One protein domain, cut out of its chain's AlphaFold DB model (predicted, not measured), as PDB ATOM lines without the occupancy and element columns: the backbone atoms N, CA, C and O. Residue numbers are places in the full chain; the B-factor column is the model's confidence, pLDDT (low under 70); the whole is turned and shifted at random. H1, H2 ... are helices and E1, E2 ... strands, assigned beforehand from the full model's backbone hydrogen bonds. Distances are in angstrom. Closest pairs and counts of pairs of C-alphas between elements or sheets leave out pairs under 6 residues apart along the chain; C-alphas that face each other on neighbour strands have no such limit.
ATOM      1  N   LYS A  38     110.055 115.018 142.561       60.25
ATOM      2  CA  LYS A  38     111.370 115.334 143.116       60.25
ATOM      3  C   LYS A  38     111.209 116.532 144.044       60.25
ATOM      4  O   LYS A  38     110.789 117.600 143.611       60.25
ATOM      5  N   SER A  39     111.552 116.345 145.316       69.00
ATOM      6  CA  SER A  39     111.675 117.438 146.281       69.00
ATOM      7  C   SER A  39     112.625 118.509 145.738       69.00
ATOM      8  O   SER A  39     113.744 118.183 145.337       69.00
ATOM      9  N   ILE A  40     112.191 119.770 145.730       77.75
ATOM     10  CA  ILE A  40     113.042 120.899 145.347       77.75
ATOM     11  C   ILE A  40     114.021 121.164 146.494       77.75
ATOM     12  O   ILE A  40     113.597 121.371 147.629       77.75
ATOM     13  N   LYS A  41     115.327 121.145 146.213       85.56
ATOM     14  CA  LYS A  41     116.379 121.506 147.169       85.56
ATOM     15  C   LYS A  41     116.856 122.924 146.877       85.56
ATOM     16  O   LYS A  41     117.452 123.151 145.827       85.56
ATOM     17  N   TYR A  42     116.639 123.842 147.810       87.31
ATOM     18  CA  TYR A  42     117.154 125.203 147.704       87.31
ATOM     19  C   TYR A  42     118.566 125.315 148.300       87.31
ATOM     20  O   TYR A  42     118.864 124.703 149.328       87.31
ATOM     21  N   THR A  43     119.439 126.091 147.660       88.00
ATOM     22  CA  THR A  43     120.743 126.512 148.199       88.00
ATOM     23  C   THR A  43     120.887 128.026 148.101       88.00
ATOM     24  O   THR A  43     120.236 128.667 147.278       88.00
ATOM     25  N   LEU A  44     121.718 128.596 148.974       88.62
ATOM     26  CA  LEU A  44     122.071 130.011 148.973       88.62
ATOM     27  C   LEU A  44     123.569 130.120 148.688       88.62
ATOM     28  O   LEU A  44     124.383 129.600 149.452       88.62
ATOM     29  N   GLU A  45     123.922 130.756 147.577       85.94
ATOM     30  CA  GLU A  45     125.291 130.805 147.054       85.94
ATOM     31  C   GLU A  45     125.694 132.249 146.754       85.94
ATOM     32  O   GLU A  45     124.855 133.072 146.392       85.94
ATOM     33  N   SER A  46     126.975 132.579 146.910       82.81
ATOM     34  CA  SER A  46     127.496 133.889 146.514       82.81
ATOM     35  C   SER A  46     127.540 134.018 144.986       82.81
ATOM     36  O   SER A  46     127.887 133.067 144.285       82.81
ATOM     37  N   ARG A  47     127.238 135.205 144.458       73.75
ATOM     38  CA  ARG A  47     127.449 135.577 143.058       73.75
ATOM     39  C   ARG A  47     128.947 135.703 142.795       73.75
ATOM     40  O   ARG A  47     129.629 136.462 143.475       73.75
ATOM     41  N   GLY A  48     129.427 135.018 141.762       63.97
ATOM     42  CA  GLY A  48     130.837 135.038 141.375       63.97
ATOM     43  C   GLY A  48     131.666 133.933 142.028       63.97
ATOM     44  O   GLY A  48     131.236 133.256 142.961       63.97
ATOM     45  N   VAL A  49     132.857 133.721 141.469       52.50
ATOM     46  CA  VAL A  49     133.779 132.654 141.868       52.50
ATOM     47  C   VAL A  49     134.687 133.200 142.975       52.50
ATOM     48  O   VAL A  49     135.603 133.983 142.722       52.50
ATOM     49  N   ASP A  50     134.392 132.800 144.208       56.75
ATOM     50  CA  ASP A  50     135.175 133.036 145.426       56.75
ATOM     51  C   ASP A  50     135.218 134.492 145.918       56.75
ATOM     52  O   ASP A  50     136.122 135.252 145.567       56.75
ATOM     53  N   GLU A  51     134.270 134.861 146.784       63.59
ATOM     54  CA  GLU A  51     134.536 135.002 148.229       63.59
ATOM     55  C   GLU A  51     133.268 135.478 148.966       63.59
ATOM     56  O   GLU A  51     132.755 136.559 148.675       63.59
ATOM     57  N   PRO A  52     132.741 134.710 149.940       62.78
ATOM     58  CA  PRO A  52     131.673 135.208 150.804       62.78
ATOM     59  C   PRO A  52     132.190 136.258 151.797       62.78
ATOM     60  O   PRO A  52     131.399 136.953 152.424       62.78
ATOM     61  N   ALA A  53     133.503 136.358 151.977       70.56
ATOM     62  CA  ALA A  53     134.080 137.062 153.097       70.56
ATOM     63  C   ALA A  53     134.421 138.522 152.808       70.56
ATOM     64  O   ALA A  53     134.628 138.931 151.667       70.56
ATOM     65  N   ILE A  54     134.441 139.320 153.873       80.38
ATOM     66  CA  ILE A  54     134.520 140.774 153.782       80.38
ATOM     67  C   ILE A  54     135.535 141.279 154.801       80.38
ATOM     68  O   ILE A  54     135.457 140.944 155.981       80.38
ATOM     69  N   VAL A  55     136.473 142.100 154.336       83.88
ATOM     70  CA  VAL A  55     137.344 142.902 155.198       83.88
ATOM     71  C   VAL A  55     136.713 144.285 155.326       83.88
ATOM     72  O   VAL A  55     136.376 144.898 154.311       83.88
ATOM     73  N   LEU A  56     136.502 144.737 156.557       86.31
ATOM     74  CA  LEU A  56     135.875 146.011 156.890       86.31
ATOM     75  C   LEU A  56     136.763 146.801 157.844       86.31
ATOM     76  O   LEU A  56     137.393 146.229 158.728       86.31
ATOM     77  N   GLU A  57     136.754 148.115 157.679       88.12
ATOM     78  CA  GLU A  57     137.368 149.046 158.618       88.12
ATOM     79  C   GLU A  57     136.513 149.171 159.890       88.12
ATOM     80  O   GLU A  57     135.278 149.039 159.838       88.12
ATOM     81  N   TYR A  58     137.156 149.428 161.028       89.75
ATOM     82  CA  TYR A  58     136.473 149.691 162.289       89.75
ATOM     83  C   TYR A  58     135.461 150.840 162.148       89.75
ATOM     84  O   TYR A  58     135.694 151.841 161.473       89.75
ATOM     85  N   GLY A  59     134.296 150.695 162.781       84.38
ATOM     86  CA  GLY A  59     133.262 151.736 162.811       84.38
ATOM     87  C   GLY A  59     132.508 151.956 161.491       84.38
ATOM     88  O   GLY A  59     131.507 152.679 161.476       84.38
ATOM     89  N   VAL A  60     132.905 151.310 160.388       84.38
ATOM     90  CA  VAL A  60     132.177 151.413 159.118       84.38
ATOM     91  C   VAL A  60     130.825 150.722 159.224       84.38
ATOM     92  O   VAL A  60     130.717 149.550 159.584       84.38
ATOM     93  N   SER A  61     129.780 151.453 158.848       78.19
ATOM     94  CA  SER A  61     128.431 150.912 158.707       78.19
ATOM     95  C   SER A  61     128.237 150.341 157.305       78.19
ATOM     96  O   SER A  61     128.333 151.065 156.316       78.19
ATOM     97  N   VAL A  62     127.918 149.049 157.223       79.75
ATOM     98  CA  VAL A  62     127.603 148.374 155.957       79.75
ATOM     99  C   VAL A  62     126.115 148.065 155.903       79.75
ATOM    100  O   VAL A  62     125.549 147.510 156.847       79.75
ATOM    101  N   LYS A  63     125.477 148.412 154.786       80.00
ATOM    102  CA  LYS A  63     124.072 148.088 154.544       80.00
ATOM    103  C   LYS A  63     123.913 146.589 154.317       80.00
ATOM    104  O   LYS A  63     124.651 145.982 153.537       80.00
ATOM    105  N   THR A  64     122.928 145.984 154.970       79.44
ATOM    106  CA  THR A  64     122.634 144.551 154.817       79.44
ATOM    107  C   THR A  64     122.196 144.221 153.387       79.44
ATOM    108  O   THR A  64     122.421 143.106 152.913       79.44
ATOM    109  N   GLU A  65     121.635 145.191 152.661       80.12
ATOM    110  CA  GLU A  65     121.273 145.075 151.247       80.12
ATOM    111  C   GLU A  65     122.507 144.904 150.350       80.12
ATOM    112  O   GLU A  65     122.495 144.068 149.449       80.12
ATOM    113  N   ASP A  66     123.602 145.618 150.635       82.00
ATOM    114  CA  ASP A  66     124.837 145.561 149.838       82.00
ATOM    115  C   ASP A  66     125.535 144.201 149.967       82.00
ATOM    116  O   ASP A  66     126.198 143.726 149.038       82.00
ATOM    117  N   ILE A  67     125.384 143.558 151.127       81.25
ATOM    118  CA  ILE A  67     125.901 142.211 151.367       81.25
ATOM    119  C   ILE A  67     124.937 141.169 150.793       81.25
ATOM    120  O   ILE A  67     125.366 140.271 150.072       81.25
ATOM    121  N   SER A  68     123.633 141.277 151.065       83.38
ATOM    122  CA  SER A  68     122.645 140.278 150.628       83.38
ATOM    123  C   SER A  68     122.484 140.242 149.108       83.38
ATOM    124  O   SER A  68     122.298 139.163 148.543       83.38
ATOM    125  N   ALA A  69     122.690 141.367 148.417       82.56
ATOM    126  CA  ALA A  69     122.759 141.429 146.958       82.56
ATOM    127  C   ALA A  69     123.916 140.606 146.362       82.56
ATOM    128  O   ALA A  69     123.931 140.347 145.157       82.56
ATOM    129  N   ARG A  70     124.879 140.148 147.169       82.69
ATOM    130  CA  ARG A  70     125.938 139.234 146.720       82.69
ATOM    131  C   ARG A  70     125.491 137.782 146.701       82.69
ATOM    132  O   ARG A  70     126.284 136.950 146.292       82.69
ATOM    133  N   TYR A  71     124.265 137.460 147.104       85.81
ATOM    134  CA  TYR A  71     123.781 136.084 147.177       85.81
ATOM    135  C   TYR A  71     122.646 135.811 146.193       85.81
ATOM    136  O   TYR A  71     121.846 136.683 145.850       85.81
ATOM    137  N   VAL A  72     122.591 134.566 145.729       86.56
ATOM    138  CA  VAL A  72     121.548 134.015 144.864       86.56
ATOM    139  C   VAL A  72     121.006 132.730 145.451       86.56
ATOM    140  O   VAL A  72     121.736 131.939 146.051       86.56
ATOM    141  N   ILE A  73     119.710 132.524 145.255       87.44
ATOM    142  CA  ILE A  73     119.059 131.265 145.574       87.44
ATOM    143  C   ILE A  73     119.135 130.389 144.332       87.44
ATOM    144  O   ILE A  73     118.877 130.853 143.220       87.44
ATOM    145  N   LYS A  74     119.470 129.117 144.531       86.81
ATOM    146  CA  LYS A  74     119.395 128.097 143.489       86.81
ATOM    147  C   LYS A  74     118.418 127.010 143.887       86.81
ATOM    148  O   LYS A  74     118.404 126.585 145.041       86.81
ATOM    149  N   ALA A  75     117.625 126.529 142.939       86.69
ATOM    150  CA  ALA A  75     116.768 125.365 143.105       86.69
ATOM    151  C   ALA A  75     117.366 124.193 142.331       86.69
ATOM    152  O   ALA A  75     117.560 124.263 141.122       86.69
ATOM    153  N   ASN A  76     117.677 123.102 143.028       85.44
ATOM    154  CA  ASN A  76     118.332 121.920 142.459       85.44
ATOM    155  C   ASN A  76     119.636 122.234 141.692       85.44
ATOM    156  O   ASN A  76     120.028 121.469 140.816       85.44
ATOM    157  N   GLY A  77     120.321 123.327 142.050       82.38
ATOM    158  CA  GLY A  77     121.560 123.780 141.410       82.38
ATOM    159  C   GLY A  77     121.378 124.766 140.250       82.38
ATOM    160  O   GLY A  77     122.382 125.230 139.717       82.38
ATOM    161  N   GLU A  78     120.144 125.121 139.887       82.69
ATOM    162  CA  GLU A  78     119.838 126.121 138.855       82.69
ATOM    163  C   GLU A  78     119.394 127.446 139.484       82.69
ATOM    164  O   GLU A  78     118.707 127.449 140.508       82.69
ATOM    165  N   ASP A  79     119.779 128.570 138.876       80.19
ATOM    166  CA  ASP A  79     119.347 129.901 139.314       80.19
ATOM    167  C   ASP A  79     117.821 130.032 139.196       80.19
ATOM    168  O   ASP A  79     117.227 129.648 138.186       80.19
ATOM    169  N   VAL A  80     117.183 130.590 140.226       76.69
ATOM    170  CA  VAL A  80     115.742 130.870 140.219       76.69
ATOM    171  C   VAL A  80     115.460 132.364 140.175       76.69
ATOM    172  O   VAL A  80     116.286 133.187 140.561       76.69
ATOM    173  N   ASP A  81     114.271 132.719 139.689       71.38
ATOM    174  CA  ASP A  81     113.780 134.088 139.783       71.38
ATOM    175  C   ASP A  81     113.554 134.453 141.259       71.38
ATOM    176  O   ASP A  81     112.710 133.871 141.948       71.38
ATOM    177  N   ASN A  82     114.350 135.403 141.751       66.31
ATOM    178  CA  ASN A  82     114.407 135.759 143.163       66.31
ATOM    179  C   ASN A  82     113.264 136.685 143.606       66.31
ATOM    180  O   ASN A  82     113.199 137.024 144.784       66.31
ATOM    181  N   THR A  83     112.349 137.094 142.717       70.75
ATOM    182  CA  THR A  83     111.273 138.052 143.051       70.75
ATOM    183  C   THR A  83     110.328 137.579 144.155       70.75
ATOM    184  O   THR A  83     109.709 138.412 144.813       70.75
ATOM    185  N   ASN A  84     110.206 136.267 144.365       74.12
ATOM    186  CA  ASN A  84     109.321 135.680 145.377       74.12
ATOM    187  C   ASN A  84     110.053 135.241 146.654       74.12
ATOM    188  O   ASN A  84     109.421 134.701 147.563       74.12
ATOM    189  N   PHE A  85     111.367 135.445 146.724       84.38
ATOM    190  CA  PHE A  85     112.176 135.041 147.861       84.38
ATOM    191  C   PHE A  85     112.771 136.253 148.566       84.38
ATOM    192  O   PHE A  85     113.124 137.253 147.943       84.38
ATOM    193  N   THR A  86     112.942 136.133 149.877       86.44
ATOM    194  CA  THR A  86     113.559 137.175 150.698       86.44
ATOM    195  C   THR A  86     114.880 136.665 151.243       86.44
ATOM    196  O   THR A  86     114.918 135.611 151.873       86.44
ATOM    197  N   ILE A  87     115.962 137.415 151.040       88.88
ATOM    198  CA  ILE A  87     117.259 137.152 151.671       88.88
ATOM    199  C   ILE A  87     117.436 138.154 152.809       88.88
ATOM    200  O   ILE A  87     117.284 139.356 152.601       88.88
ATOM    201  N   THR A  88     117.744 137.670 154.009       89.06
ATOM    202  CA  THR A  88     117.926 138.507 155.199       89.06
ATOM    203  C   THR A  88     119.176 138.119 155.980       89.06
ATOM    204  O   THR A  88     119.672 136.990 155.898       89.06
ATOM    205  N   MET A  89     119.684 139.080 156.748       91.31
ATOM    206  CA  MET A  89     120.756 138.901 157.723       91.31
ATOM    207  C   MET A  89     120.618 139.931 158.842       91.31
ATOM    208  O   MET A  89     119.977 140.970 158.656       91.31
ATOM    209  N   ASP A  90     121.266 139.654 159.967       89.81
ATOM    210  CA  ASP A  90     121.451 140.652 161.014       89.81
ATOM    211  C   ASP A  90     122.500 141.693 160.578       89.81
ATOM    212  O   ASP A  90     123.408 141.367 159.806       89.81
ATOM    213  N   PRO A  91     122.410 142.944 161.065       87.31
ATOM    214  CA  PRO A  91     123.424 143.956 160.800       87.31
ATOM    215  C   PRO A  91     124.823 143.503 161.230       87.31
ATOM    216  O   PRO A  91     125.016 142.999 162.341       87.31
ATOM    217  N   VAL A  92     125.806 143.738 160.362       87.88
ATOM    218  CA  VAL A  92     127.215 143.483 160.671       87.88
ATOM    219  C   VAL A  92     127.718 144.547 161.639       87.88
ATOM    220  O   VAL A  92     127.586 145.741 161.384       87.88
ATOM    221  N   LYS A  93     128.309 144.106 162.750       87.94
ATOM    222  CA  LYS A  93     128.976 144.973 163.722       87.94
ATOM    223  C   LYS A  93     130.468 145.066 163.415       87.94
ATOM    224  O   LYS A  93     131.129 144.043 163.238       87.94
ATOM    225  N   THR A  94     130.970 146.295 163.389       89.56
ATOM    226  CA  THR A  94     132.378 146.671 163.166       89.56
ATOM    227  C   THR A  94     132.957 147.410 164.378       89.56
ATOM    228  O   THR A  94     133.922 148.153 164.265       89.56
ATOM    229  N   ASP A  95     132.364 147.203 165.555       88.31
ATOM    230  CA  ASP A  95     132.694 147.856 166.830       88.31
ATOM    231  C   ASP A  95     133.849 147.182 167.588       88.31
ATOM    232  O   ASP A  95     134.186 147.572 168.708       88.31
ATOM    233  N   LYS A  96     134.465 146.165 166.982       88.19
ATOM    234  CA  LYS A  96     135.597 145.433 167.538       88.19
ATOM    235  C   LYS A  96     136.552 145.009 166.431       88.19
ATOM    236  O   LYS A  96     136.161 144.251 165.545       88.19
ATOM    237  N   VAL A  97     137.814 145.410 166.553       88.62
ATOM    238  CA  VAL A  97     138.904 144.927 165.701       88.62
ATOM    239  C   VAL A  97     139.121 143.434 165.952       88.62
ATOM    240  O   VAL A  97     139.236 142.984 167.098       88.62
ATOM    241  N   THR A  98     139.136 142.639 164.884       87.00
ATOM    242  CA  THR A  98     139.341 141.181 164.952       87.00
ATOM    243  C   THR A  98     140.698 140.752 164.411       87.00
ATOM    244  O   THR A  98     141.102 139.602 164.617       87.00
ATOM    245  N   TYR A  99     141.426 141.670 163.774       86.56
ATOM    246  CA  TYR A  99     142.743 141.429 163.210       86.56
ATOM    247  C   TYR A  99     143.673 142.625 163.388       86.56
ATOM    248  O   TYR A  99     143.334 143.738 162.999       86.56
ATOM    249  N   LYS A 100     144.870 142.359 163.913       84.50
ATOM    250  CA  LYS A 100     145.974 143.316 163.936       84.50
ATOM    251  C   LYS A 100     146.935 142.990 162.794       84.50
ATOM    252  O   LYS A 100     147.478 141.885 162.756       84.50
ATOM    253  N   MET A 101     147.134 143.947 161.895       79.50
ATOM    254  CA  MET A 101     148.135 143.858 160.834       79.50
ATOM    255  C   MET A 101     149.560 143.983 161.406       79.50
ATOM    256  O   MET A 101     149.765 144.588 162.455       79.50
ATOM    257  N   THR A 102     150.555 143.418 160.726       79.62
ATOM    258  CA  THR A 102     151.976 143.729 160.961       79.62
ATOM    259  C   THR A 102     152.410 144.926 160.105       79.62
ATOM    260  O   THR A 102     151.699 145.330 159.188       79.62
ATOM    261  N   GLU A 103     153.584 145.497 160.371       77.12
ATOM    262  CA  GLU A 103     154.081 146.692 159.661       77.12
ATOM    263  C   GLU A 103     154.201 146.487 158.137       77.12
ATOM    264  O   GLU A 103     153.786 147.335 157.343       77.12
ATOM    265  N   GLU A 104     154.691 145.317 157.709       77.56
ATOM    266  CA  GLU A 104     154.763 144.937 156.287       77.56
ATOM    267  C   GLU A 104     153.372 144.918 155.636       77.56
ATOM    268  O   GLU A 104     153.198 145.249 154.465       77.56
ATOM    269  N   GLN A 105     152.369 144.537 156.420       75.19
ATOM    270  CA  GLN A 105     151.000 144.339 155.975       75.19
ATOM    271  C   GLN A 105     150.272 145.667 155.830       75.19
ATOM    272  O   GLN A 105     149.609 145.879 154.820       75.19
ATOM    273  N   GLN A 106     150.442 146.567 156.800       75.94
ATOM    274  CA  GLN A 106     149.928 147.935 156.731       75.94
ATOM    275  C   GLN A 106     150.498 148.669 155.517       75.94
ATOM    276  O   GLN A 106     149.750 149.261 154.743       75.94
ATOM    277  N   SER A 107     151.810 148.532 155.289       75.44
ATOM    278  CA  SER A 107     152.491 149.140 154.139       75.44
ATOM    279  C   SER A 107     151.947 148.628 152.801       75.44
ATOM    280  O   SER A 107     151.833 149.383 151.838       75.44
ATOM    281  N   ALA A 108     151.588 147.345 152.728       72.06
ATOM    282  CA  ALA A 108     151.059 146.746 151.511       72.06
ATOM    283  C   ALA A 108     149.541 146.949 151.343       72.06
ATOM    284  O   ALA A 108     149.060 146.946 150.209       72.06
ATOM    285  N   TYR A 109     148.786 147.156 152.429       72.19
ATOM    286  CA  TYR A 109     147.318 147.203 152.431       72.19
ATOM    287  C   TYR A 109     146.751 148.235 151.450       72.19
ATOM    288  O   TYR A 109     145.795 147.938 150.736       72.19
ATOM    289  N   ALA A 110     147.391 149.403 151.342       65.25
ATOM    290  CA  ALA A 110     146.995 150.461 150.409       65.25
ATOM    291  C   ALA A 110     147.189 150.091 148.921       65.25
ATOM    292  O   ALA A 110     146.616 150.732 148.045       65.25
ATOM    293  N   THR A 111     147.990 149.062 148.622       66.25
ATOM    294  CA  THR A 111     148.419 148.700 147.257       66.25
ATOM    295  C   THR A 111     147.879 147.353 146.765       66.25
ATOM    296  O   THR A 111     148.009 147.032 145.582       66.25
ATOM    297  N   ILE A 112     147.268 146.551 147.644       62.47
ATOM    298  CA  ILE A 112     146.777 145.203 147.331       62.47
ATOM    299  C   ILE A 112     145.289 145.245 146.933       62.47
ATOM    300  O   ILE A 112     144.471 145.903 147.571       62.47
ATOM    301  N   ASP A 113     144.911 144.490 145.893       68.81
ATOM    302  CA  ASP A 113     143.500 144.288 145.536       68.81
ATOM    303  C   ASP A 113     142.709 143.612 146.672       68.81
ATOM    304  O   ASP A 113     143.178 142.669 147.312       68.81
ATOM    305  N   LYS A 114     141.450 144.023 146.865       66.00
ATOM    306  CA  LYS A 114     140.576 143.581 147.967       66.00
ATOM    307  C   LYS A 114     140.486 142.055 148.134       66.00
ATOM    308  O   LYS A 114     140.387 141.586 149.269       66.00
ATOM    309  N   LYS A 115     140.533 141.276 147.046       66.62
ATOM    310  CA  LYS A 115     140.500 139.801 147.099       66.62
ATOM    311  C   LYS A 115     141.807 139.221 147.637       66.62
ATOM    312  O   LYS A 115     141.806 138.318 148.473       66.62
ATOM    313  N   ALA A 116     142.936 139.747 147.170       70.00
ATOM    314  CA  ALA A 116     144.242 139.354 147.684       70.00
ATOM    315  C   ALA A 116     144.368 139.731 149.165       70.00
ATOM    316  O   ALA A 116     144.817 138.902 149.954       70.00
ATOM    317  N   THR A 117     143.850 140.900 149.556       70.19
ATOM    318  CA  THR A 117     143.775 141.348 150.948       70.19
ATOM    319  C   THR A 117     143.064 140.324 151.831       70.19
ATOM    320  O   THR A 117     143.640 139.900 152.830       70.19
ATOM    321  N   TYR A 118     141.864 139.853 151.471       72.88
ATOM    322  CA  TYR A 118     141.139 138.880 152.300       72.88
ATOM    323  C   TYR A 118     141.891 137.551 152.481       72.88
ATOM    324  O   TYR A 118     142.078 137.102 153.616       72.88
ATOM    325  N   LYS A 119     142.340 136.921 151.386       78.88
ATOM    326  CA  LYS A 119     143.059 135.632 151.459       78.88
ATOM    327  C   LYS A 119     144.282 135.723 152.356       78.88
ATOM    328  O   LYS A 119     144.522 134.857 153.195       78.88
ATOM    329  N   TRP A 120     145.010 136.810 152.181       77.06
ATOM    330  CA  TRP A 120     146.238 137.090 152.883       77.06
ATOM    331  C   TRP A 120     146.007 137.321 154.398       77.06
ATOM    332  O   TRP A 120     146.728 136.757 155.228       77.06
ATOM    333  N   HIS A 121     144.921 138.005 154.787       78.31
ATOM    334  CA  HIS A 121     144.490 138.093 156.193       78.31
ATOM    335  C   HIS A 121     144.121 136.724 156.776       78.31
ATOM    336  O   HIS A 121     144.539 136.380 157.883       78.31
ATOM    337  N   LEU A 122     143.342 135.927 156.041       79.56
ATOM    338  CA  LEU A 122     142.869 134.625 156.511       79.56
ATOM    339  C   LEU A 122     144.027 133.646 156.752       79.56
ATOM    340  O   LEU A 122     143.996 132.866 157.703       79.56
ATOM    341  N   GLU A 123     145.045 133.663 155.893       81.75
ATOM    342  CA  GLU A 123     146.262 132.869 156.076       81.75
ATOM    343  C   GLU A 123     147.040 133.308 157.315       81.75
ATOM    344  O   GLU A 123     147.434 132.458 158.114       81.75
ATOM    345  N   SER A 124     147.174 134.617 157.522       75.44
ATOM    346  CA  SER A 124     147.877 135.189 158.673       75.44
ATOM    347  C   SER A 124     147.163 134.905 160.001       75.44
ATOM    348  O   SER A 124     147.808 134.587 160.999       75.44
ATOM    349  N   MET A 125     145.825 134.906 160.012       81.19
ATOM    350  CA  MET A 125     145.018 134.508 161.175       81.19
ATOM    351  C   MET A 125     145.250 133.059 161.618       81.19
ATOM    352  O   MET A 125     145.045 132.744 162.783       81.19
ATOM    353  N   LYS A 126     145.700 132.153 160.737       77.94
ATOM    354  CA  LYS A 126     146.015 130.765 161.142       77.94
ATOM    355  C   LYS A 126     147.238 130.685 162.058       77.94
ATOM    356  O   LYS A 126     147.409 129.672 162.734       77.94
ATOM    357  N   ALA A 127     148.091 131.708 162.039       72.06
ATOM    358  CA  ALA A 127     149.302 131.789 162.846       72.06
ATOM    359  C   ALA A 127     149.091 132.523 164.183       72.06
ATOM    360  O   ALA A 127     149.996 132.538 165.015       72.06
ATOM    361  N   THR A 128     147.918 133.122 164.402       71.75
ATOM    362  CA  THR A 128     147.563 133.859 165.621       71.75
ATOM    363  C   THR A 128     146.289 133.278 166.247       71.75
ATOM    364  O   THR A 128     145.629 132.419 165.666       71.75
ATOM    365  N   ASP A 129     145.914 133.735 167.446       70.50
ATOM    366  CA  ASP A 129     144.622 133.369 168.055       70.50
ATOM    367  C   ASP A 129     143.432 134.163 167.464       70.50
ATOM    368  O   ASP A 129     142.277 133.950 167.857       70.50
ATOM    369  N   SER A 130     143.683 135.070 166.510       80.44
ATOM    370  CA  SER A 130     142.653 135.852 165.817       80.44
ATOM    371  C   SER A 130     141.830 134.988 164.861       80.44
ATOM    372  O   SER A 130     142.345 134.103 164.182       80.44
ATOM    373  N   LYS A 131     140.524 135.260 164.773       82.00
ATOM    374  CA  LYS A 131     139.593 134.556 163.878       82.00
ATOM    375  C   LYS A 131     138.586 135.533 163.275       82.00
ATOM    376  O   LYS A 131     138.209 136.493 163.953       82.00
ATOM    377  N   PRO A 132     138.103 135.282 162.046       89.00
ATOM    378  CA  PRO A 132     137.005 136.058 161.497       89.00
ATOM    379  C   PRO A 132     135.733 135.864 162.330       89.00
ATOM    380  O   PRO A 132     135.523 134.823 162.963       89.00
ATOM    381  N   THR A 133     134.856 136.862 162.295       90.06
ATOM    382  CA  THR A 133     133.507 136.760 162.859       90.06
ATOM    383  C   THR A 133     132.569 136.194 161.807       90.06
ATOM    384  O   THR A 133     132.525 136.693 160.686       90.06
ATOM    385  N   LYS A 134     131.800 135.167 162.164       90.81
ATOM    386  CA  LYS A 134     130.869 134.510 161.247       90.81
ATOM    387  C   LYS A 134     129.463 135.101 161.363       90.81
ATOM    388  O   LYS A 134     128.920 135.166 162.464       90.81
ATOM    389  N   TYR A 135     128.873 135.462 160.226       91.44
ATOM    390  CA  TYR A 135     127.507 135.972 160.112       91.44
ATOM    391  C   TYR A 135     126.635 135.015 159.304       91.44
ATOM    392  O   TYR A 135     127.057 134.498 158.270       91.44
ATOM    393  N   ASP A 136     125.411 134.790 159.779       92.81
ATOM    394  CA  ASP A 136     124.412 133.988 159.078       92.81
ATOM    395  C   ASP A 136     123.673 134.824 158.032       92.81
ATOM    396  O   ASP A 136     123.275 135.962 158.283       92.81
ATOM    397  N   ILE A 137     123.400 134.208 156.886       91.94
ATOM    398  CA  ILE A 137     122.510 134.751 155.865       91.94
ATOM    399  C   ILE A 137     121.462 133.705 155.499       91.94
ATOM    400  O   ILE A 137     121.764 132.525 155.294       91.94
ATOM    401  N   LYS A 138     120.204 134.138 155.474       92.56
ATOM    402  CA  LYS A 138     119.036 133.261 155.419       92.56
ATOM    403  C   LYS A 138     118.140 133.651 154.253       92.56
ATOM    404  O   LYS A 138     117.900 134.830 154.019       92.56
ATOM    405  N   ALA A 139     117.642 132.651 153.538       91.56
ATOM    406  CA  ALA A 139     116.696 132.809 152.446       91.56
ATOM    407  C   ALA A 139     115.335 132.235 152.837       91.56
ATOM    408  O   ALA A 139     115.243 131.112 153.341       91.56
ATOM    409  N   PHE A 140     114.283 132.995 152.558       88.06
ATOM    410  CA  PHE A 140     112.911 132.674 152.918       88.06
ATOM    411  C   PHE A 140     111.994 132.659 151.697       88.06
ATOM    412  O   PHE A 140     112.104 133.510 150.814       88.06
ATOM    413  N   ASN A 141     111.050 131.719 151.689       88.19
ATOM    414  CA  ASN A 141     109.866 131.746 150.834       88.19
ATOM    415  C   ASN A 141     108.662 132.127 151.705       88.19
ATOM    416  O   ASN A 141     108.173 131.319 152.498       88.19
ATOM    417  N   GLY A 142     108.238 133.390 151.642       86.44
ATOM    418  CA  GLY A 142     107.329 133.938 152.649       86.44
ATOM    419  C   GLY A 142     107.956 133.856 154.048       86.44
ATOM    420  O   GLY A 142     108.978 134.486 154.303       86.44
ATOM    421  N   SER A 143     107.354 133.081 154.956       87.81
ATOM    422  CA  SER A 143     107.875 132.855 156.316       87.81
ATOM    423  C   SER A 143     108.715 131.580 156.468       87.81
ATOM    424  O   SER A 143     109.249 131.329 157.546       87.81
ATOM    425  N   GLU A 144     108.793 130.735 155.439       88.94
ATOM    426  CA  GLU A 144     109.518 129.465 155.494       88.94
ATOM    427  C   GLU A 144     111.005 129.685 155.204       88.94
ATOM    428  O   GLU A 144     111.354 130.210 154.148       88.94
ATOM    429  N   LEU A 145     111.884 129.267 156.120       91.25
ATOM    430  CA  LEU A 145     113.328 129.229 155.881       91.25
ATOM    431  C   LEU A 145     113.647 128.087 154.909       91.25
ATOM    432  O   LEU A 145     113.473 126.921 155.254       91.25
ATOM    433  N   ILE A 146     114.147 128.423 153.721       90.00
ATOM    434  CA  ILE A 146     114.410 127.447 152.650       90.00
ATOM    435  C   ILE A 146     115.899 127.158 152.450       90.00
ATOM    436  O   ILE A 146     116.257 126.078 151.981       90.00
ATOM    437  N   ALA A 147     116.773 128.100 152.806       91.56
ATOM    438  CA  ALA A 147     118.218 127.926 152.761       91.56
ATOM    439  C   ALA A 147     118.913 128.875 153.745       91.56
ATOM    440  O   ALA A 147     118.429 129.969 154.031       91.56
ATOM    441  N   GLN A 148     120.075 128.460 154.240       93.75
ATOM    442  CA  GLN A 148     120.946 129.273 155.079       93.75
ATOM    443  C   GLN A 148     122.398 128.963 154.727       93.75
ATOM    444  O   GLN A 148     122.753 127.813 154.465       93.75
ATOM    445  N   THR A 149     123.235 129.991 154.748       91.75
ATOM    446  CA  THR A 149     124.690 129.853 154.726       91.75
ATOM    447  C   THR A 149     125.305 130.887 155.665       91.75
ATOM    448  O   THR A 149     124.590 131.598 156.375       91.75
ATOM    449  N   SER A 150     126.627 130.954 155.702       90.44
ATOM    450  CA  SER A 150     127.362 131.900 156.529       90.44
ATOM    451  C   SER A 150     128.509 132.529 155.759       90.44
ATOM    452  O   SER A 150     129.052 131.899 154.848       90.44
ATOM    453  N   PHE A 151     128.933 133.707 156.192       87.62
ATOM    454  CA  PHE A 151     130.132 134.359 155.693       87.62
ATOM    455  C   PHE A 151     131.012 134.905 156.803       87.62
ATOM    456  O   PHE A 151     130.566 135.080 157.937       87.62
ATOM    457  N   ASP A 152     132.267 135.152 156.450       88.94
ATOM    458  CA  ASP A 152     133.299 135.594 157.373       88.94
ATOM    459  C   ASP A 152     133.523 137.103 157.236       88.94
ATOM    460  O   ASP A 152     133.636 137.638 156.134       88.94
ATOM    461  N   VAL A 153     133.614 137.788 158.369       88.62
ATOM    462  CA  VAL A 153     133.931 139.212 158.458       88.62
ATOM    463  C   VAL A 153     135.214 139.390 159.251       88.62
ATOM    464  O   VAL A 153     135.358 138.885 160.370       88.62
ATOM    465  N   ILE A 154     136.142 140.134 158.666       89.69
ATOM    466  CA  ILE A 154     137.386 140.567 159.291       89.69
ATOM    467  C   ILE A 154     137.273 142.072 159.507       89.69
ATOM    468  O   ILE A 154     136.995 142.798 158.558       89.69
ATOM    469  N   VAL A 155     137.468 142.521 160.743       90.12
ATOM    470  CA  VAL A 155     137.476 143.942 161.093       90.12
ATOM    471  C   VAL A 155     138.911 144.332 161.394       90.12
ATOM    472  O   VAL A 155     139.551 143.712 162.251       90.12
ATOM    473  N   VAL A 156     139.398 145.326 160.668       89.19
ATOM    474  CA  VAL A 156     140.748 145.874 160.789       89.19
ATOM    475  C   VAL A 156     140.683 147.303 161.311       89.19
ATOM    476  O   VAL A 156     139.619 147.919 161.282       89.19
ATOM    477  N   ASP A 157     141.819 147.779 161.798       91.25
ATOM    478  CA  ASP A 157     142.052 149.179 162.124       91.25
ATOM    479  C   ASP A 157     143.261 149.658 161.324       91.25
ATOM    480  O   ASP A 157     144.373 149.160 161.532       91.25
TER     481      ASP A 157
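Overview. This is residues 38 to 157 of the 357 residues of the protein "DUF5011 domain-containing protein" of Erysipelothrix sp. HDW6B (UniProt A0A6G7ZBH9). A long, curled four-stranded sheet, with the hairpin E5 and E6 along most of its length, is partly covered by the small two-stranded sheet E1 and E3 towards one end, while H3 crosses E2 and E6 towards the other and H2 lies at the far tip. The two sheets make a sandwich, two sheets face to face; H1 sits beside the strands of the larger one. The printed part has 120 residues, in the order E1 E2 H1 E3 E4 H2 H3 E5 E6, and is of the mixed class, helices and strands. The larger sheet has the order E2 E6 E5 E4 and is mixed; E1 and E3 are antiparallel. The whole is a rod of 54 by 26 by 25 A, only just loose and close to compact, with a radius of gyration of the C-alphas of 16.4 A.

Arrangement. E1, residues 42 to 46, is antiparallel to E3, residues 71 to 75, with N 43 and O 74 within hydrogen-bond range at 2.9 A. E2, residues 54 to 57, is the parallel neighbour of E6, residues 144 to 156, with N 54 and O 152 at 2.9 A. The closest C-alphas of E1 and E6 are those of Thr 43 and Ala 147, 5.4 A apart. H1, residues 64 to 68, stands at the sheet's level, at a height over the sheet of 1.3 A; its Ser 68 and Ile 87 of E4, residues 85 to 89, have C-alphas 6.3 A apart, the closest of the two elements. E5, residues 133 to 141, is antiparallel to E4, with N 86 and O 140 at 2.9 A, and forms a hairpin with E6, with N 135 and O 151 at 2.9 A. E6 bends by 63 degrees at residue 147. H2, residues 103 to 109, is not on the sheet. H2 is close to but not clearly touching H3, residues 114 to 125, at a shallow tilt of 28 degrees, opposite ways; their closest C-alphas, of Tyr 109 and Thr 117, are 7.0 A apart. H3 is on one face of the larger sheet, two layers, at a height of 9.6 A, over E6 and only just over E2, on which 3 of its C-alphas fall. It runs across the strands, at 81 degrees to E6 on the local plane. In H1, H2 and H3 every O i to N i+4 pair is within hydrogen-bond range.

Along the chain. E1 begins at C-alpha 42, (117.154, 125.203, 147.704). H3 is 16.6 A long from first to last C-alpha, E5 27.0 A. E6 is 35.7 A long and ends at C-alpha 156, (140.748, 145.874, 160.789).

Size, cuts and confidence. The C-alphas of Lys 38 and Glu 103, the two farthest apart, are 55.5 A apart. The printed part has no cut. The link from E4 to H2, residues 90 to 102, is long. The mean pLDDT of the printed part is 81.2; residues 38 to 39, 48 to 52, 82 and 110 to 115 are under 70.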